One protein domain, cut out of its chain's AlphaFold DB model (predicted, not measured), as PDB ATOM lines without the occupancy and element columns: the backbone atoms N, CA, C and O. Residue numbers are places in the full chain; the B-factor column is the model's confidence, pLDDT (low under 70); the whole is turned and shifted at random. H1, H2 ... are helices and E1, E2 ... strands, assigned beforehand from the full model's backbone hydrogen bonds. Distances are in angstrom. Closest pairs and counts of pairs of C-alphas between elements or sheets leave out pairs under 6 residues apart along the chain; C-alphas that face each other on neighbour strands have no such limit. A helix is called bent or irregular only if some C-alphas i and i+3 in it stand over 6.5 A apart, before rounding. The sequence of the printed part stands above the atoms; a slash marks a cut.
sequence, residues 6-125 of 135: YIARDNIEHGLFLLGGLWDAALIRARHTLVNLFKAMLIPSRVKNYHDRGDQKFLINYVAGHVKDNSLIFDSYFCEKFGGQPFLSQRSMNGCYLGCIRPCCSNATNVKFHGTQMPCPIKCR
ATOM      1  N   TYR A   6     139.342 126.768 135.340       95.88
ATOM      2  CA  TYR A   6     138.120 126.127 134.883       95.88
ATOM      3  C   TYR A   6     138.484 124.758 134.324       95.88
ATOM      4  O   TYR A   6     139.486 124.639 133.624       95.88
ATOM      5  N   ILE A   7     137.696 123.729 134.627       97.00
ATOM      6  CA  ILE A   7     137.848 122.391 134.051       97.00
ATOM      7  C   ILE A   7     136.466 121.871 133.665       97.00
ATOM      8  O   ILE A   7     135.535 121.975 134.463       97.00
ATOM      9  N   ALA A   8     136.336 121.284 132.477       96.19
ATOM     10  CA  ALA A   8     135.061 120.786 131.970       96.19
ATOM     11  C   ALA A   8     135.172 119.380 131.386       96.19
ATOM     12  O   ALA A   8     136.066 119.095 130.593       96.19
ATOM     13  N   ARG A   9     134.258 118.488 131.771       94.75
ATOM     14  CA  ARG A   9     134.244 117.088 131.325       94.75
ATOM     15  C   ARG A   9     132.812 116.633 131.098       94.75
ATOM     16  O   ARG A   9     132.093 116.331 132.039       94.75
ATOM     17  N   ASP A  10     132.400 116.587 129.842       92.38
ATOM     18  CA  ASP A  10     131.001 116.361 129.473       92.38
ATOM     19  C   ASP A  10     130.770 115.043 128.701       92.38
ATOM     20  O   ASP A  10     129.717 114.819 128.115       92.38
ATOM     21  N   ASN A  11     131.758 114.147 128.685       90.69
ATOM     22  CA  ASN A  11     131.701 112.864 127.987       90.69
ATOM     23  C   ASN A  11     132.271 111.760 128.887       90.69
ATOM     24  O   ASN A  11     133.174 112.022 129.681       90.69
ATOM     25  N   ILE A  12     131.787 110.524 128.756       89.38
ATOM     26  CA  ILE A  12     132.310 109.389 129.527       89.38
ATOM     27  C   ILE A  12     133.802 109.118 129.254       89.38
ATOM     28  O   ILE A  12     134.539 108.717 130.149       89.38
ATOM     29  N   GLU A  13     134.288 109.420 128.052       89.00
ATOM     30  CA  GLU A  13     135.699 109.277 127.687       89.00
ATOM     31  C   GLU A  13     136.582 110.375 128.306       89.00
ATOM     32  O   GLU A  13     137.808 110.277 128.308       89.00
ATOM     33  N   HIS A  14     135.986 111.403 128.919       92.50
ATOM     34  CA  HIS A  14     136.698 112.441 129.666       92.50
ATOM     35  C   HIS A  14     137.106 111.971 131.080       92.50
ATOM     36  O   HIS A  14     137.048 112.726 132.046       92.50
ATOM     37  N   GLY A  15     137.559 110.720 131.217       92.44
ATOM     38  CA  GLY A  15     137.868 110.056 132.494       92.44
ATOM     39  C   GLY A  15     139.157 110.502 133.200       92.44
ATOM     40  O   GLY A  15     139.571 109.879 134.188       92.44
ATOM     41  N   LEU A  16     139.800 111.563 132.710       94.81
ATOM     42  CA  LEU A  16     141.015 112.158 133.263       94.81
ATOM     43  C   LEU A  16     140.689 113.476 133.970       94.81
ATOM     44  O   LEU A  16     139.845 114.233 133.506       94.81
ATOM     45  N   PHE A  17     141.392 113.775 135.069       95.75
ATOM     46  CA  PHE A  17     141.123 114.984 135.857       95.75
ATOM     47  C   PHE A  17     141.257 116.268 135.028       95.75
ATOM     48  O   PHE A  17     140.442 117.173 135.160       95.75
ATOM     49  N   LEU A  18     142.264 116.352 134.163       95.81
ATOM     50  CA  LEU A  18     142.539 117.535 133.357       95.81
ATOM     51  C   LEU A  18     142.835 117.102 131.925       95.81
ATOM     52  O   LEU A  18     143.715 116.274 131.712       95.81
ATOM     53  N   LEU A  19     142.095 117.637 130.958       94.44
ATOM     54  CA  LEU A  19     142.231 117.312 129.537       94.44
ATOM     55  C   LEU A  19     142.814 118.506 128.797       94.44
ATOM     56  O   LEU A  19     142.429 119.638 129.082       94.44
ATOM     57  N   GLY A  20     143.705 118.256 127.835       91.19
ATOM     58  CA  GLY A  20     144.472 119.313 127.166       91.19
ATOM     59  C   GLY A  20     143.633 120.458 126.600       91.19
ATOM     60  O   GLY A  20     144.026 121.613 126.731       91.19
ATOM     61  N   GLY A  21     142.460 120.155 126.040       90.00
ATOM     62  CA  GLY A  21     141.554 121.159 125.473       90.00
ATOM     63  C   GLY A  21     140.421 121.624 126.388       90.00
ATOM     64  O   GLY A  21     139.658 122.488 125.972       90.00
ATOM     65  N   LEU A  22     140.259 121.045 127.584       95.25
ATOM     66  CA  LEU A  22     139.062 121.244 128.418       95.25
ATOM     67  C   LEU A  22     139.377 121.797 129.810       95.25
ATOM     68  O   LEU A  22     138.720 121.470 130.801       95.25
ATOM     69  N   TRP A  23     140.396 122.641 129.880       95.19
ATOM     70  CA  TRP A  23     140.686 123.452 131.048       95.19
ATOM     71  C   TRP A  23     141.164 124.834 130.613       95.19
ATOM     72  O   TRP A  23     141.678 124.995 129.508       95.19
ATOM     73  N   ASP A  24     140.987 125.826 131.476       95.12
ATOM     74  CA  ASP A  24     141.446 127.188 131.222       95.12
ATOM     75  C   ASP A  24     141.757 127.915 132.537       95.12
ATOM     76  O   ASP A  24     141.489 127.411 133.632       95.12
ATOM     77  N   ALA A  25     142.334 129.107 132.441       95.62
ATOM     78  CA  ALA A  25     142.729 129.937 133.559       95.62
ATOM     79  C   ALA A  25     142.295 131.395 133.363       95.62
ATOM     80  O   ALA A  25     142.527 132.021 132.331       95.62
ATOM     81  N   ALA A  26     141.763 132.002 134.420       95.44
ATOM     82  CA  ALA A  26     141.562 133.440 134.490       95.44
ATOM     83  C   ALA A  26     142.924 134.144 134.610       95.44
ATOM     84  O   ALA A  26     143.419 134.363 135.717       95.44
ATOM     85  N   LEU A  27     143.519 134.499 133.465       92.25
ATOM     86  CA  LEU A  27     144.911 134.955 133.316       92.25
ATOM     87  C   LEU A  27     145.392 135.931 134.397       92.25
ATOM     88  O   LEU A  27     146.464 135.731 134.963       92.25
ATOM     89  N   ILE A  28     144.610 136.969 134.709       92.88
ATOM     90  CA  ILE A  28     144.997 137.989 135.699       92.88
ATOM     91  C   ILE A  28     145.124 137.390 137.103       92.88
ATOM     92  O   ILE A  28     146.081 137.685 137.813       92.88
ATOM     93  N   ARG A  29     144.195 136.511 137.487       92.38
ATOM     94  CA  ARG A  29     144.160 135.893 138.819       92.38
ATOM     95  C   ARG A  29     145.138 134.724 138.941       92.38
ATOM     96  O   ARG A  29     145.764 134.547 139.976       92.38
ATOM     97  N   ALA A  30     145.309 133.959 137.865       94.75
ATOM     98  CA  ALA A  30     146.167 132.778 137.822       94.75
ATOM     99  C   ALA A  30     147.632 133.085 137.453       94.75
ATOM    100  O   ALA A  30     148.444 132.160 137.385       94.75
ATOM    101  N   ARG A  31     147.987 134.354 137.190       93.56
ATOM    102  CA  ARG A  31     149.259 134.753 136.557       93.56
ATOM    103  C   ARG A  31     150.486 134.115 137.200       93.56
ATOM    104  O   ARG A  31     151.325 133.564 136.496       93.56
ATOM    105  N   HIS A  32     150.598 134.190 138.525       93.19
ATOM    106  CA  HIS A  32     151.756 133.653 139.238       93.19
ATOM    107  C   HIS A  32     151.861 132.126 139.090       93.19
ATOM    108  O   HIS A  32     152.921 131.610 138.736       93.19
ATOM    109  N   THR A  33     150.750 131.410 139.277       93.62
ATOM    110  CA  THR A  33     150.687 129.952 139.103       93.62
ATOM    111  C   THR A  33     151.021 129.548 137.669       93.62
ATOM    112  O   THR A  33     151.849 128.664 137.467       93.62
ATOM    113  N   LEU A  34     150.460 130.238 136.670       94.31
ATOM    114  CA  LEU A  34     150.749 129.991 135.255       94.31
ATOM    115  C   LEU A  34     152.229 130.197 134.926       94.31
ATOM    116  O   LEU A  34     152.830 129.349 134.275       94.31
ATOM    117  N   VAL A  35     152.852 131.275 135.414       94.94
ATOM    118  CA  VAL A  35     154.290 131.517 135.209       94.94
ATOM    119  C   VAL A  35     155.128 130.372 135.782       94.94
ATOM    120  O   VAL A  35     156.062 129.918 135.125       94.94
ATOM    121  N   ASN A  36     154.793 129.874 136.974       92.31
ATOM    122  CA  ASN A  36     155.515 128.760 137.590       92.31
ATOM    123  C   ASN A  36     155.316 127.444 136.823       92.31
ATOM    124  O   ASN A  36     156.273 126.689 136.640       92.31
ATOM    125  N   LEU A  37     154.102 127.196 136.322       92.81
ATOM    126  CA  LEU A  37     153.795 126.047 135.470       92.81
ATOM    127  C   LEU A  37     154.589 126.092 134.156       92.81
ATOM    128  O   LEU A  37     155.279 125.129 133.826       92.81
ATOM    129  N   PHE A  38     154.558 127.219 133.439       91.25
ATOM    130  CA  PHE A  38     155.258 127.364 132.161       91.25
ATOM    131  C   PHE A  38     156.778 127.334 132.322       91.25
ATOM    132  O   PHE A  38     157.460 126.684 131.535       91.25
ATOM    133  N   LYS A  39     157.329 127.949 133.376       93.81
ATOM    134  CA  LYS A  39     158.767 127.848 133.676       93.81
ATOM    135  C   LYS A  39     159.216 126.403 133.865       93.81
ATOM    136  O   LYS A  39     160.303 126.052 133.424       93.81
ATOM    137  N   ALA A  40     158.394 125.553 134.480       89.44
ATOM    138  CA  ALA A  40     158.730 124.143 134.651       89.44
ATOM    139  C   ALA A  40     158.806 123.377 133.321       89.44
ATOM    140  O   ALA A  40     159.614 122.456 133.211       89.44
ATOM    141  N   MET A  41     158.020 123.778 132.314       88.75
ATOM    142  CA  MET A  41     158.093 123.211 130.962       88.75
ATOM    143  C   MET A  41     159.394 123.587 130.235       88.75
ATOM    144  O   MET A  41     159.837 122.859 129.356       88.75
ATOM    145  N   LEU A  42     160.041 124.692 130.622       90.81
ATOM    146  CA  LEU A  42     161.325 125.112 130.051       90.81
ATOM    147  C   LEU A  42     162.521 124.327 130.610       90.81
ATOM    148  O   LEU A  42     163.638 124.514 130.137       90.81
ATOM    149  N   ILE A  43     162.320 123.469 131.616       92.00
ATOM    150  CA  ILE A  43     163.384 122.668 132.230       92.00
ATOM    151  C   ILE A  43     163.497 121.340 131.467       92.00
ATOM    152  O   ILE A  43     162.635 120.474 131.651       92.00
ATOM    153  N   PRO A  44     164.562 121.105 130.668       89.25
ATOM    154  CA  PRO A  44     164.631 119.942 129.782       89.25
ATOM    155  C   PRO A  44     164.497 118.615 130.525       89.25
ATOM    156  O   PRO A  44     163.780 117.729 130.080       89.25
ATOM    157  N   SER A  45     165.112 118.488 131.705       89.12
ATOM    158  CA  SER A  45     165.025 117.275 132.527       89.12
ATOM    159  C   SER A  45     163.606 116.958 133.008       89.12
ATOM    160  O   SER A  45     163.300 115.790 133.236       89.12
ATOM    161  N   ARG A  46     162.729 117.964 133.135       84.50
ATOM    162  CA  ARG A  46     161.327 117.764 133.520       84.50
ATOM    163  C   ARG A  46     160.470 117.328 132.346       84.50
ATOM    164  O   ARG A  46     159.595 116.495 132.538       84.50
ATOM    165  N   VAL A  47     160.719 117.860 131.151       86.88
ATOM    166  CA  VAL A  47     159.914 117.540 129.960       86.88
ATOM    167  C   VAL A  47     160.434 116.340 129.174       86.88
ATOM    168  O   VAL A  47     159.677 115.742 128.419       86.88
ATOM    169  N   LYS A  48     161.689 115.926 129.395       85.44
ATOM    170  CA  LYS A  48     162.342 114.835 128.656       85.44
ATOM    171  C   LYS A  48     161.551 113.527 128.667       85.44
ATOM    172  O   LYS A  48     161.642 112.782 127.713       85.44
ATOM    173  N   ASN A  49     160.779 113.240 129.713       84.12
ATOM    174  CA  ASN A  49     160.031 111.979 129.809       84.12
ATOM    175  C   ASN A  49     158.624 112.047 129.188       84.12
ATOM    176  O   ASN A  49     157.882 111.065 129.229       84.12
ATOM    177  N   TYR A  50     158.237 113.197 128.637       87.44
ATOM    178  CA  TYR A  50     156.912 113.441 128.085       87.44
ATOM    179  C   TYR A  50     157.007 113.544 126.555       87.44
ATOM    180  O   TYR A  50     157.123 114.629 125.994       87.44
ATOM    181  N   HIS A  51     156.960 112.389 125.883       80.69
ATOM    182  CA  HIS A  51     156.931 112.251 124.418       80.69
ATOM    183  C   HIS A  51     155.558 111.754 123.922       80.69
ATOM    184  O   HIS A  51     154.789 111.189 124.704       80.69
ATOM    185  N   ASP A  52     155.256 111.953 122.634       81.25
ATOM    186  CA  ASP A  52     153.981 111.608 121.978       81.25
ATOM    187  C   ASP A  52     152.758 112.217 122.687       81.25
ATOM    188  O   ASP A  52     152.633 113.435 122.763       81.25
ATOM    189  N   ARG A  53     151.894 111.388 123.296       74.81
ATOM    190  CA  ARG A  53     150.794 111.798 124.204       74.81
ATOM    191  C   ARG A  53     151.308 112.283 125.573       74.81
ATOM    192  O   ARG A  53     150.683 112.072 126.617       74.81
ATOM    193  N   GLY A  54     152.529 112.807 125.587       84.81
ATOM    194  CA  GLY A  54     153.273 113.214 126.768       84.81
ATOM    195  C   GLY A  54     152.697 114.474 127.391       84.81
ATOM    196  O   GLY A  54     152.758 114.620 128.608       84.81
ATOM    197  N   ASP A  55     152.066 115.325 126.589       88.25
ATOM    198  CA  ASP A  55     151.309 116.487 127.042       88.25
ATOM    199  C   ASP A  55     150.217 116.078 128.042       88.25
ATOM    200  O   ASP A  55     150.205 116.551 129.176       88.25
ATOM    201  N   GLN A  56     149.376 115.104 127.693       91.81
ATOM    202  CA  GLN A  56     148.289 114.638 128.549       91.81
ATOM    203  C   GLN A  56     148.816 114.000 129.842       91.81
ATOM    204  O   GLN A  56     148.234 114.187 130.912       91.81
ATOM    205  N   LYS A  57     149.944 113.284 129.776       92.25
ATOM    206  CA  LYS A  57     150.620 112.751 130.970       92.25
ATOM    207  C   LYS A  57     151.204 113.866 131.839       92.25
ATOM    208  O   LYS A  57     151.068 113.806 133.057       92.25
ATOM    209  N   PHE A  58     151.826 114.879 131.241       92.62
ATOM    210  CA  PHE A  58     152.387 116.028 131.955       92.62
ATOM    211  C   PHE A  58     151.294 116.808 132.685       92.62
ATOM    212  O   PHE A  58     151.446 117.161 133.853       92.62
ATOM    213  N   LEU A  59     150.159 117.022 132.020       93.81
ATOM    214  CA  LEU A  59     148.990 117.674 132.598       93.81
ATOM    215  C   LEU A  59     148.506 116.963 133.867       93.81
ATOM    216  O   LEU A  59     148.292 117.610 134.889       93.81
ATOM    217  N   ILE A  60     148.392 115.635 133.830       93.31
ATOM    218  CA  ILE A  60     147.935 114.853 134.986       93.31
ATOM    219  C   ILE A  60     148.996 114.769 136.084       93.31
ATOM    220  O   ILE A  60     148.673 114.960 137.254       93.31
ATOM    221  N   ASN A  61     150.255 114.518 135.732       91.75
ATOM    222  CA  ASN A  61     151.311 114.282 136.719       91.75
ATOM    223  C   ASN A  61     151.823 115.568 137.376       91.75
ATOM    224  O   ASN A  61     152.280 115.529 138.514       91.75
ATOM    225  N   TYR A  62     151.802 116.687 136.648       91.88
ATOM    226  CA  TYR A  62     152.399 117.943 137.089       91.88
ATOM    227  C   TYR A  62     151.347 119.035 137.284       91.88
ATOM    228  O   TYR A  62     151.217 119.578 138.377       91.88
ATOM    229  N   VAL A  63     150.565 119.355 136.250       94.50
ATOM    230  CA  VAL A  63     149.665 120.523 136.286       94.50
ATOM    231  C   VAL A  63     148.495 120.326 137.251       94.50
ATOM    232  O   VAL A  63     148.173 121.246 138.000       94.50
ATOM    233  N   ALA A  64     147.897 119.132 137.289       94.44
ATOM    234  CA  ALA A  64     146.717 118.835 138.102       94.44
ATOM    235  C   ALA A  64     146.889 119.229 139.581       94.44
ATOM    236  O   ALA A  64     145.996 119.851 140.155       94.44
ATOM    237  N   GLY A  65     148.054 118.942 140.173       93.44
ATOM    238  CA  GLY A  65     148.349 119.260 141.575       93.44
ATOM    239  C   GLY A  65     148.421 120.759 141.887       93.44
ATOM    240  O   GLY A  65     148.241 121.149 143.033       93.44
ATOM    241  N   HIS A  66     148.646 121.609 140.884       93.44
ATOM    242  CA  HIS A  66     148.715 123.063 141.064       93.44
ATOM    243  C   HIS A  66     147.373 123.769 140.873       93.44
ATOM    244  O   HIS A  66     147.209 124.902 141.325       93.44
ATOM    245  N   VAL A  67     146.436 123.135 140.167       94.25
ATOM    246  CA  VAL A  67     145.180 123.780 139.763       94.25
ATOM    247  C   VAL A  67     143.977 123.238 140.520       94.25
ATOM    248  O   VAL A  67     143.028 123.986 140.720       94.25
ATOM    249  N   LYS A  68     144.022 121.980 140.984       92.44
ATOM    250  CA  LYS A  68     142.875 121.260 141.557       92.44
ATOM    251  C   LYS A  68     142.080 122.069 142.580       92.44
ATOM    252  O   LYS A  68     140.868 122.183 142.432       92.44
ATOM    253  N   ASP A  69     142.757 122.653 143.559       92.31
ATOM    254  CA  ASP A  69     142.096 123.312 144.692       92.31
ATOM    255  C   ASP A  69     141.620 124.742 144.375       92.31
ATOM    256  O   ASP A  69     140.966 125.375 145.197       92.31
ATOM    257  N   ASN A  70     141.936 125.265 143.183       94.25
ATOM    258  CA  ASN A  70     141.543 126.605 142.727       94.25
ATOM    259  C   ASN A  70     140.768 126.552 141.397       94.25
ATOM    260  O   ASN A  70     140.771 127.525 140.632       94.25
ATOM    261  N   SER A  71     140.137 125.415 141.104       95.38
ATOM    262  CA  SER A  71     139.379 125.177 139.875       95.38
ATOM    263  C   SER A  71     137.875 125.198 140.116       95.38
ATOM    264  O   SER A  71     137.371 124.526 141.009       95.38
ATOM    265  N   LEU A  72     137.149 125.872 139.224       95.75
ATOM    266  CA  LEU A  72     135.732 125.624 138.996       95.75
ATOM    267  C   LEU A  72     135.598 124.411 138.070       95.75
ATOM    268  O   LEU A  72     136.071 124.441 136.934       95.75
ATOM    269  N   ILE A  73     134.981 123.340 138.558       96.38
ATOM    270  CA  ILE A  73     134.964 122.050 137.870       96.38
ATOM    271  C   ILE A  73     133.537 121.703 137.457       96.38
ATOM    272  O   ILE A  73     132.679 121.553 138.320       96.38
ATOM    273  N   PHE A  74     133.306 121.507 136.160       96.50
ATOM    274  CA  PHE A  74     132.058 120.973 135.613       96.50
ATOM    275  C   PHE A  74     132.260 119.552 135.099       96.50
ATOM    276  O   PHE A  74     133.201 119.284 134.347       96.50
ATOM    277  N   ASP A  75     131.396 118.632 135.521       96.31
ATOM    278  CA  ASP A  75     131.552 117.215 135.217       96.31
ATOM    279  C   ASP A  75     130.215 116.477 135.117       96.31
ATOM    280  O   ASP A  75     129.445 116.445 136.076       96.31
ATOM    281  N   SER A  76     129.974 115.843 133.971       94.44
ATOM    282  CA  SER A  76     128.742 115.100 133.695       94.44
ATOM    283  C   SER A  76     128.782 113.645 134.184       94.44
ATOM    284  O   SER A  76     127.724 113.058 134.397       94.44
ATOM    285  N   TYR A  77     129.966 113.045 134.381       94.12
ATOM    286  CA  TYR A  77     130.102 111.596 134.639       94.12
ATOM    287  C   TYR A  77     130.972 111.242 135.848       94.12
ATOM    288  O   TYR A  77     130.718 110.249 136.525       94.12
ATOM    289  N   PHE A  78     131.995 112.040 136.137       95.69
ATOM    290  CA  PHE A  78     133.008 111.774 137.157       95.69
ATOM    291  C   PHE A  78     132.978 112.803 138.293       95.69
ATOM    292  O   PHE A  78     133.966 112.957 139.016       95.69
ATOM    293  N   CYS A  79     131.838 113.476 138.495       95.38
ATOM    294  CA  CYS A  79     131.663 114.498 139.527       95.38
ATOM    295  C   CYS A  79     132.065 114.000 140.927       95.38
ATOM    296  O   CYS A  79     132.795 114.691 141.632       95.38
ATOM    297  N   GLU A  80     131.695 112.768 141.297       96.00
ATOM    298  CA  GLU A  80     132.053 112.174 142.592       96.00
ATOM    299  C   GLU A  80     133.553 111.887 142.715       96.00
ATOM    300  O   GLU A  80     134.132 112.019 143.789       96.00
ATOM    301  N   LYS A  81     134.198 111.510 141.607       95.81
ATOM    302  CA  LYS A  81     135.626 111.176 141.573       95.81
ATOM    303  C   LYS A  81     136.502 112.426 141.640       95.81
ATOM    304  O   LYS A  81     137.569 112.398 142.249       95.81
ATOM    305  N   PHE A  82     136.083 113.500 140.976       95.25
ATOM    306  CA  PHE A  82     136.904 114.695 140.770       95.25
ATOM    307  C   PHE A  82     136.401 115.944 141.502       95.25
ATOM    308  O   PHE A  82     137.037 116.989 141.381       95.25
ATOM    309  N   GLY A  83     135.305 115.850 142.261       93.62
ATOM    310  CA  GLY A  83     134.710 116.988 142.970       93.62
ATOM    311  C   GLY A  83     134.090 118.021 142.027       93.62
ATOM    312  O   GLY A  83     134.223 119.217 142.257       93.62
ATOM    313  N   GLY A  84     133.487 117.565 140.927       94.25
ATOM    314  CA  GLY A  84     132.845 118.430 139.936       94.25
ATOM    315  C   GLY A  84     131.392 118.749 140.271       94.25
ATOM    316  O   GLY A  84     130.729 117.993 140.977       94.25
ATOM    317  N   GLN A  85     130.892 119.850 139.725       95.75
ATOM    318  CA  GLN A  85     129.482 120.219 139.767       95.75
ATOM    319  C   GLN A  85     128.806 119.908 138.418       95.75
ATOM    320  O   GLN A  85     129.493 119.803 137.396       95.75
ATOM    321  N   PRO A  86     127.475 119.758 138.388       95.81
ATOM    322  CA  PRO A  86     126.749 119.523 137.148       95.81
ATOM    323  C   PRO A  86     126.850 120.720 136.198       95.81
ATOM    324  O   PRO A  86     126.966 121.869 136.628       95.81
ATOM    325  N   PHE A  87     126.752 120.461 134.894       93.75
ATOM    326  CA  PHE A  87     126.610 121.525 133.900       93.75
ATOM    327  C   PHE A  87     125.296 122.291 134.089       93.75
ATOM    328  O   PHE A  87     124.272 121.723 134.460       93.75
ATOM    329  N   LEU A  88     125.326 123.590 133.780       90.25
ATOM    330  CA  LEU A  88     124.180 124.499 133.931       90.25
ATOM    331  C   LEU A  88     123.163 124.402 132.782       90.25
ATOM    332  O   LEU A  88     122.179 125.136 132.758       90.25
ATOM    333  N   SER A  89     123.410 123.530 131.806       88.19
ATOM    334  CA  SER A  89     122.576 123.358 130.621       88.19
ATOM    335  C   SER A  89     122.476 121.889 130.242       88.19
ATOM    336  O   SER A  89     123.484 121.179 130.255       88.19
ATOM    337  N   GLN A  90     121.288 121.465 129.820       88.12
ATOM    338  CA  GLN A  90     121.083 120.157 129.216       88.12
ATOM    339  C   GLN A  90     121.758 120.081 127.844       88.12
ATOM    340  O   GLN A  90     121.703 121.028 127.051       88.12
ATOM    341  N   ARG A  91     122.339 118.926 127.519       86.31
ATOM    342  CA  ARG A  91     122.811 118.660 126.162       86.31
ATOM    343  C   ARG A  91     121.611 118.443 125.244       86.31
ATOM    344  O   ARG A  91     120.919 117.436 125.352       86.31
ATOM    345  N   SER A  92     121.384 119.375 124.323       81.38
ATOM    346  CA  SER A  92     120.261 119.315 123.379       81.38
ATOM    347  C   SER A  92     120.539 118.459 122.140       81.38
ATOM    348  O   SER A  92     119.602 117.955 121.527       81.38
ATOM    349  N   MET A  93     121.810 118.291 121.760       79.50
ATOM    350  CA  MET A  93     122.211 117.572 120.549       79.50
ATOM    351  C   MET A  93     123.109 116.372 120.864       79.50
ATOM    352  O   MET A  93     124.145 116.492 121.524       79.50
ATOM    353  N   ASN A  94     122.725 115.210 120.340       74.94
ATOM    354  CA  ASN A  94     123.463 113.961 120.521       74.94
ATOM    355  C   ASN A  94     124.817 114.006 119.797       74.94
ATOM    356  O   ASN A  94     124.919 114.481 118.669       74.94
ATOM    357  N   GLY A  95     125.862 113.471 120.436       75.69
ATOM    358  CA  GLY A  95     127.202 113.389 119.838       75.69
ATOM    359  C   GLY A  95     127.980 114.711 119.805       75.69
ATOM    360  O   GLY A  95     129.057 114.775 119.211       75.69
ATOM    361  N   CYS A  96     127.458 115.766 120.428       83.31
ATOM    362  CA  CYS A  96     128.073 117.088 120.458       83.31
ATOM    363  C   CYS A  96     128.708 117.322 121.828       83.31
ATOM    364  O   CYS A  96     128.029 117.831 122.709       83.31
ATOM    365  N   TYR A  97     129.967 116.925 122.014       87.56
ATOM    366  CA  TYR A  97     130.693 117.034 123.289       87.56
ATOM    367  C   TYR A  97     131.723 118.171 123.272       87.56
ATOM    368  O   TYR A  97     132.110 118.650 122.203       87.56
ATOM    369  N   LEU A  98     132.205 118.605 124.434       89.25
ATOM    370  CA  LEU A  98     133.317 119.550 124.498       89.25
ATOM    371  C   LEU A  98     134.579 118.916 123.890       89.25
ATOM    372  O   LEU A  98     134.866 117.743 124.099       89.25
ATOM    373  N   GLY A  99     135.337 119.698 123.116       86.81
ATOM    374  CA  GLY A  99     136.550 119.219 122.430       86.81
ATOM    375  C   GLY A  99     136.282 118.390 121.168       86.81
ATOM    376  O   GLY A  99     137.217 117.945 120.506       86.81
ATOM    377  N   CYS A 100     135.015 118.209 120.807       84.69
ATOM    378  CA  CYS A 100     134.601 117.492 119.616       84.69
ATOM    379  C   CYS A 100     134.824 118.301 118.319       84.69
ATOM    380  O   CYS A 100     134.698 119.529 118.299       84.69
ATOM    381  N   ILE A 101     135.114 117.607 117.210       81.94
ATOM    382  CA  ILE A 101     135.214 118.218 115.875       81.94
ATOM    383  C   ILE A 101     133.837 118.750 115.450       81.94
ATOM    384  O   ILE A 101     132.819 118.076 115.604       81.94
ATOM    385  N   ARG A 102     133.805 119.970 114.901       79.06
ATOM    386  CA  ARG A 102     132.574 120.619 114.420       79.06
ATOM    387  C   ARG A 102     132.023 119.921 113.160       79.06
ATOM    388  O   ARG A 102     132.819 119.472 112.338       79.06
ATOM    389  N   PRO A 103     130.693 119.900 112.934       76.06
ATOM    390  CA  PRO A 103     129.650 120.541 113.743       76.06
ATOM    391  C   PRO A 103     129.344 119.785 115.043       76.06
ATOM    392  O   PRO A 103     129.120 120.427 116.060       76.06
ATOM    393  N   CYS A 104     129.432 118.458 115.013       78.62
ATOM    394  CA  CYS A 104     129.449 117.528 116.139       78.62
ATOM    395  C   CYS A 104     130.223 116.278 115.686       78.62
ATOM    396  O   CYS A 104     130.574 116.164 114.509       78.62
ATOM    397  N   CYS A 105     130.440 115.295 116.564       74.19
ATOM    398  CA  CYS A 105     131.306 114.135 116.291       74.19
ATOM    399  C   CYS A 105     130.624 113.114 115.357       74.19
ATOM    400  O   CYS A 105     130.980 111.940 115.329       74.19
ATOM    401  N   SER A 106     129.626 113.556 114.591       58.75
ATOM    402  CA  SER A 106     128.615 112.764 113.900       58.75
ATOM    403  C   SER A 106     128.971 112.346 112.469       58.75
ATOM    404  O   SER A 106     128.157 111.689 111.835       58.75
ATOM    405  N   ASN A 107     130.174 112.640 111.960       49.34
ATOM    406  CA  ASN A 107     130.574 112.293 110.582       49.34
ATOM    407  C   ASN A 107     131.833 111.419 110.470       49.34
ATOM    408  O   ASN A 107     132.476 111.376 109.422       49.34
ATOM    409  N   ALA A 108     132.193 110.673 111.511       47.41
ATOM    410  CA  ALA A 108     133.215 109.642 111.381       47.41
ATOM    411  C   ALA A 108     132.580 108.340 110.859       47.41
ATOM    412  O   ALA A 108     132.439 107.372 111.600       47.41
ATOM    413  N   THR A 109     132.209 108.303 109.575       41.69
ATOM    414  CA  THR A 109     131.599 107.150 108.873       41.69
ATOM    415  C   THR A 109     132.410 105.849 108.912       41.69
ATOM    416  O   THR A 109     131.970 104.859 108.347       41.69
ATOM    417  N   ASN A 110     133.559 105.803 109.588       42.31
ATOM    418  CA  ASN A 110     134.347 104.589 109.803       42.31
ATOM    419  C   ASN A 110     135.158 104.596 111.107       42.31
ATOM    420  O   ASN A 110     136.081 103.796 111.256       42.31
ATOM    421  N   VAL A 111     134.839 105.465 112.073       43.78
ATOM    422  CA  VAL A 111     135.505 105.400 113.375       43.78
ATOM    423  C   VAL A 111     134.503 104.949 114.413       43.78
ATOM    424  O   VAL A 111     133.509 105.620 114.673       43.78
ATOM    425  N   LYS A 112     134.801 103.800 115.022       42.03
ATOM    426  CA  LYS A 112     134.187 103.265 116.240       42.03
ATOM    427  C   LYS A 112     134.410 104.205 117.440       42.03
ATOM    428  O   LYS A 112     134.857 103.761 118.492       42.03
ATOM    429  N   PHE A 113     134.155 105.508 117.305       45.72
ATOM    430  CA  PHE A 113     134.088 106.423 118.436       45.72
ATOM    431  C   PHE A 113     132.751 106.181 119.132       45.72
ATOM    432  O   PHE A 113     131.783 106.924 118.996       45.72
ATOM    433  N   HIS A 114     132.717 105.076 119.873       45.84
ATOM    434  CA  HIS A 114     131.733 104.791 120.899       45.84
ATOM    435  C   HIS A 114     131.941 105.758 122.068       45.84
ATOM    436  O   HIS A 114     132.289 105.353 123.165       45.84
ATOM    437  N   GLY A 115     131.661 107.043 121.861       51.28
ATOM    438  CA  GLY A 115     131.074 107.831 122.936       51.28
ATOM    439  C   GLY A 115     129.618 107.397 123.041       51.28
ATOM    440  O   GLY A 115     128.732 108.146 122.625       51.28
ATOM    441  N   THR A 116     129.373 106.142 123.446       56.34
ATOM    442  CA  THR A 116     128.022 105.618 123.635       56.34
ATOM    443  C   THR A 116     127.314 106.573 124.569       56.34
ATOM    444  O   THR A 116     127.811 106.890 125.646       56.34
ATOM    445  N   GLN A 117     126.188 107.095 124.098       66.75
ATOM    446  CA  GLN A 117     125.392 108.063 124.820       66.75
ATOM    447  C   GLN A 117     124.879 107.405 126.103       66.75
ATOM    448  O   GLN A 117     123.854 106.725 126.109       66.75
ATOM    449  N   MET A 118     125.642 107.548 127.181       80.00
ATOM    450  CA  MET A 118     125.288 107.004 128.476       80.00
ATOM    451  C   MET A 118     124.562 108.079 129.275       80.00
ATOM    452  O   MET A 118     124.970 109.237 129.250       80.00
ATOM    453  N   PRO A 119     123.476 107.732 129.975       88.25
ATOM    454  CA  PRO A 119     122.886 108.634 130.945       88.25
ATOM    455  C   PRO A 119     123.941 109.142 131.926       88.25
ATOM    456  O   PRO A 119     124.720 108.349 132.462       88.25
ATOM    457  N   CYS A 120     123.930 110.439 132.222       90.94
ATOM    458  CA  CYS A 120     124.728 110.950 133.327       90.94
ATOM    459  C   CYS A 120     124.296 110.273 134.635       90.94
ATOM    460  O   CYS A 120     123.085 110.097 134.853       90.94
ATOM    461  N   PRO A 121     125.224 109.961 135.553       94.75
ATOM    462  CA  PRO A 121     124.875 109.525 136.898       94.75
ATOM    463  C   PRO A 121     123.950 110.539 137.572       94.75
ATOM    464  O   PRO A 121     124.189 111.739 137.487       94.75
ATOM    465  N   ILE A 122     122.922 110.069 138.286       95.44
ATOM    466  CA  ILE A 122     121.938 110.937 138.968       95.44
ATOM    467  C   ILE A 122     122.631 111.964 139.875       95.44
ATOM    468  O   ILE A 122     122.232 113.121 139.918       95.44
ATOM    469  N   LYS A 123     123.715 111.561 140.547       95.00
ATOM    470  CA  LYS A 123     124.499 112.433 141.431       95.00
ATOM    471  C   LYS A 123     125.259 113.550 140.709       95.00
ATOM    472  O   LYS A 123     125.600 114.538 141.349       95.00
ATOM    473  N   CYS A 124     125.520 113.396 139.412       94.81
ATOM    474  CA  CYS A 124     126.185 114.397 138.576       94.81
ATOM    475  C   CYS A 124     125.196 115.258 137.781       94.81
ATOM    476  O   CYS A 124     125.616 116.023 136.917       94.81
ATOM    477  N   ARG A 125     123.890 115.143 138.049       94.94
ATOM    478  CA  ARG A 125     122.854 116.002 137.465       94.94
ATOM    479  C   ARG A 125     122.592 117.208 138.374       94.94
ATOM    480  O   ARG A 125     122.819 117.111 139.585       94.94
TER     481      ARG A 125
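This is residues 6 to 125 of the 135 residues of the protein "Hypothetical protein" of Rotaria sp. Silwood1 (UniProt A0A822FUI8). A small sheet of three strands, E2, E1 and E3, sits in the middle, with two longer helices, H1 and H3, loosely side by side at one end and the short H2 beyond them. Toward the other end are short H4 and a long looping stretch with no named element, residues 83 to 125. The printed part has 120 residues, with 52 in named elements, under half, in the order E1 E2 H1 H2 H3 E3 H4. The sheet, in the order E2 E1 E3, is mixed, and so is the class, helices and strands. The whole is only just compact, close to loose, with a radius of gyration of the C-alphas of 16.0 A and spans of 42 by 32 by 24 A.

Start at inner strand E1, residues 6 to 9. E3, residues 71 to 75, is parallel to it, with N 7 and O 72 at 2.9 A. E2, residues 23 to 25, is antiparallel to E1, with N 6 and O 24 at 2.8 A; E1 and E2 form a hairpin with a long link. H3, residues 54 to 70, only grazes the sheet with its residues 64 to 70, and H4, residues 79 to 82, only grazes it too. H1, residues 27 to 41, is close to H3 but not clearly touching; their closest C-alphas, of Leu 37 and Val 63, are 6.9 A apart. They run opposite ways at a tilt of 37 degrees, only just steep. H2, residues 44 to 47, is close to H1 but not clearly touching, the closest C-alphas being those of Met 41 and Val 47, 6.0 A apart. Of the O i to N i+4 pairs, 9 of 11 in H1 and 8 of 13 in H3 are within hydrogen-bond range; H2 and H4 are too short for one.

Find C-alpha 6 at (138.120, 126.127, 134.883), where E1 begins. H3 runs 23.9 A from C-alpha 54 at (153.273, 113.214, 126.768) to C-alpha 70, with a kink of 57 degrees near residue 64; H1 is 17.8 A long and E3 12.1 A. Both longer helices are irregular: C-alphas 29 and 32 in H1 are 7.9 A apart, and C-alphas 66 and 69 in H3 7.6 A. H4 ends at C-alpha 82, (136.904, 114.695, 140.770).

The two C-alphas farthest apart are those of Ser 45 and Ser 92, at 45.7 A. The printed part has no cut. Look for low confidence at residues 106 to 117, with pLDDT under 70; the mean of the printed part is 86.6.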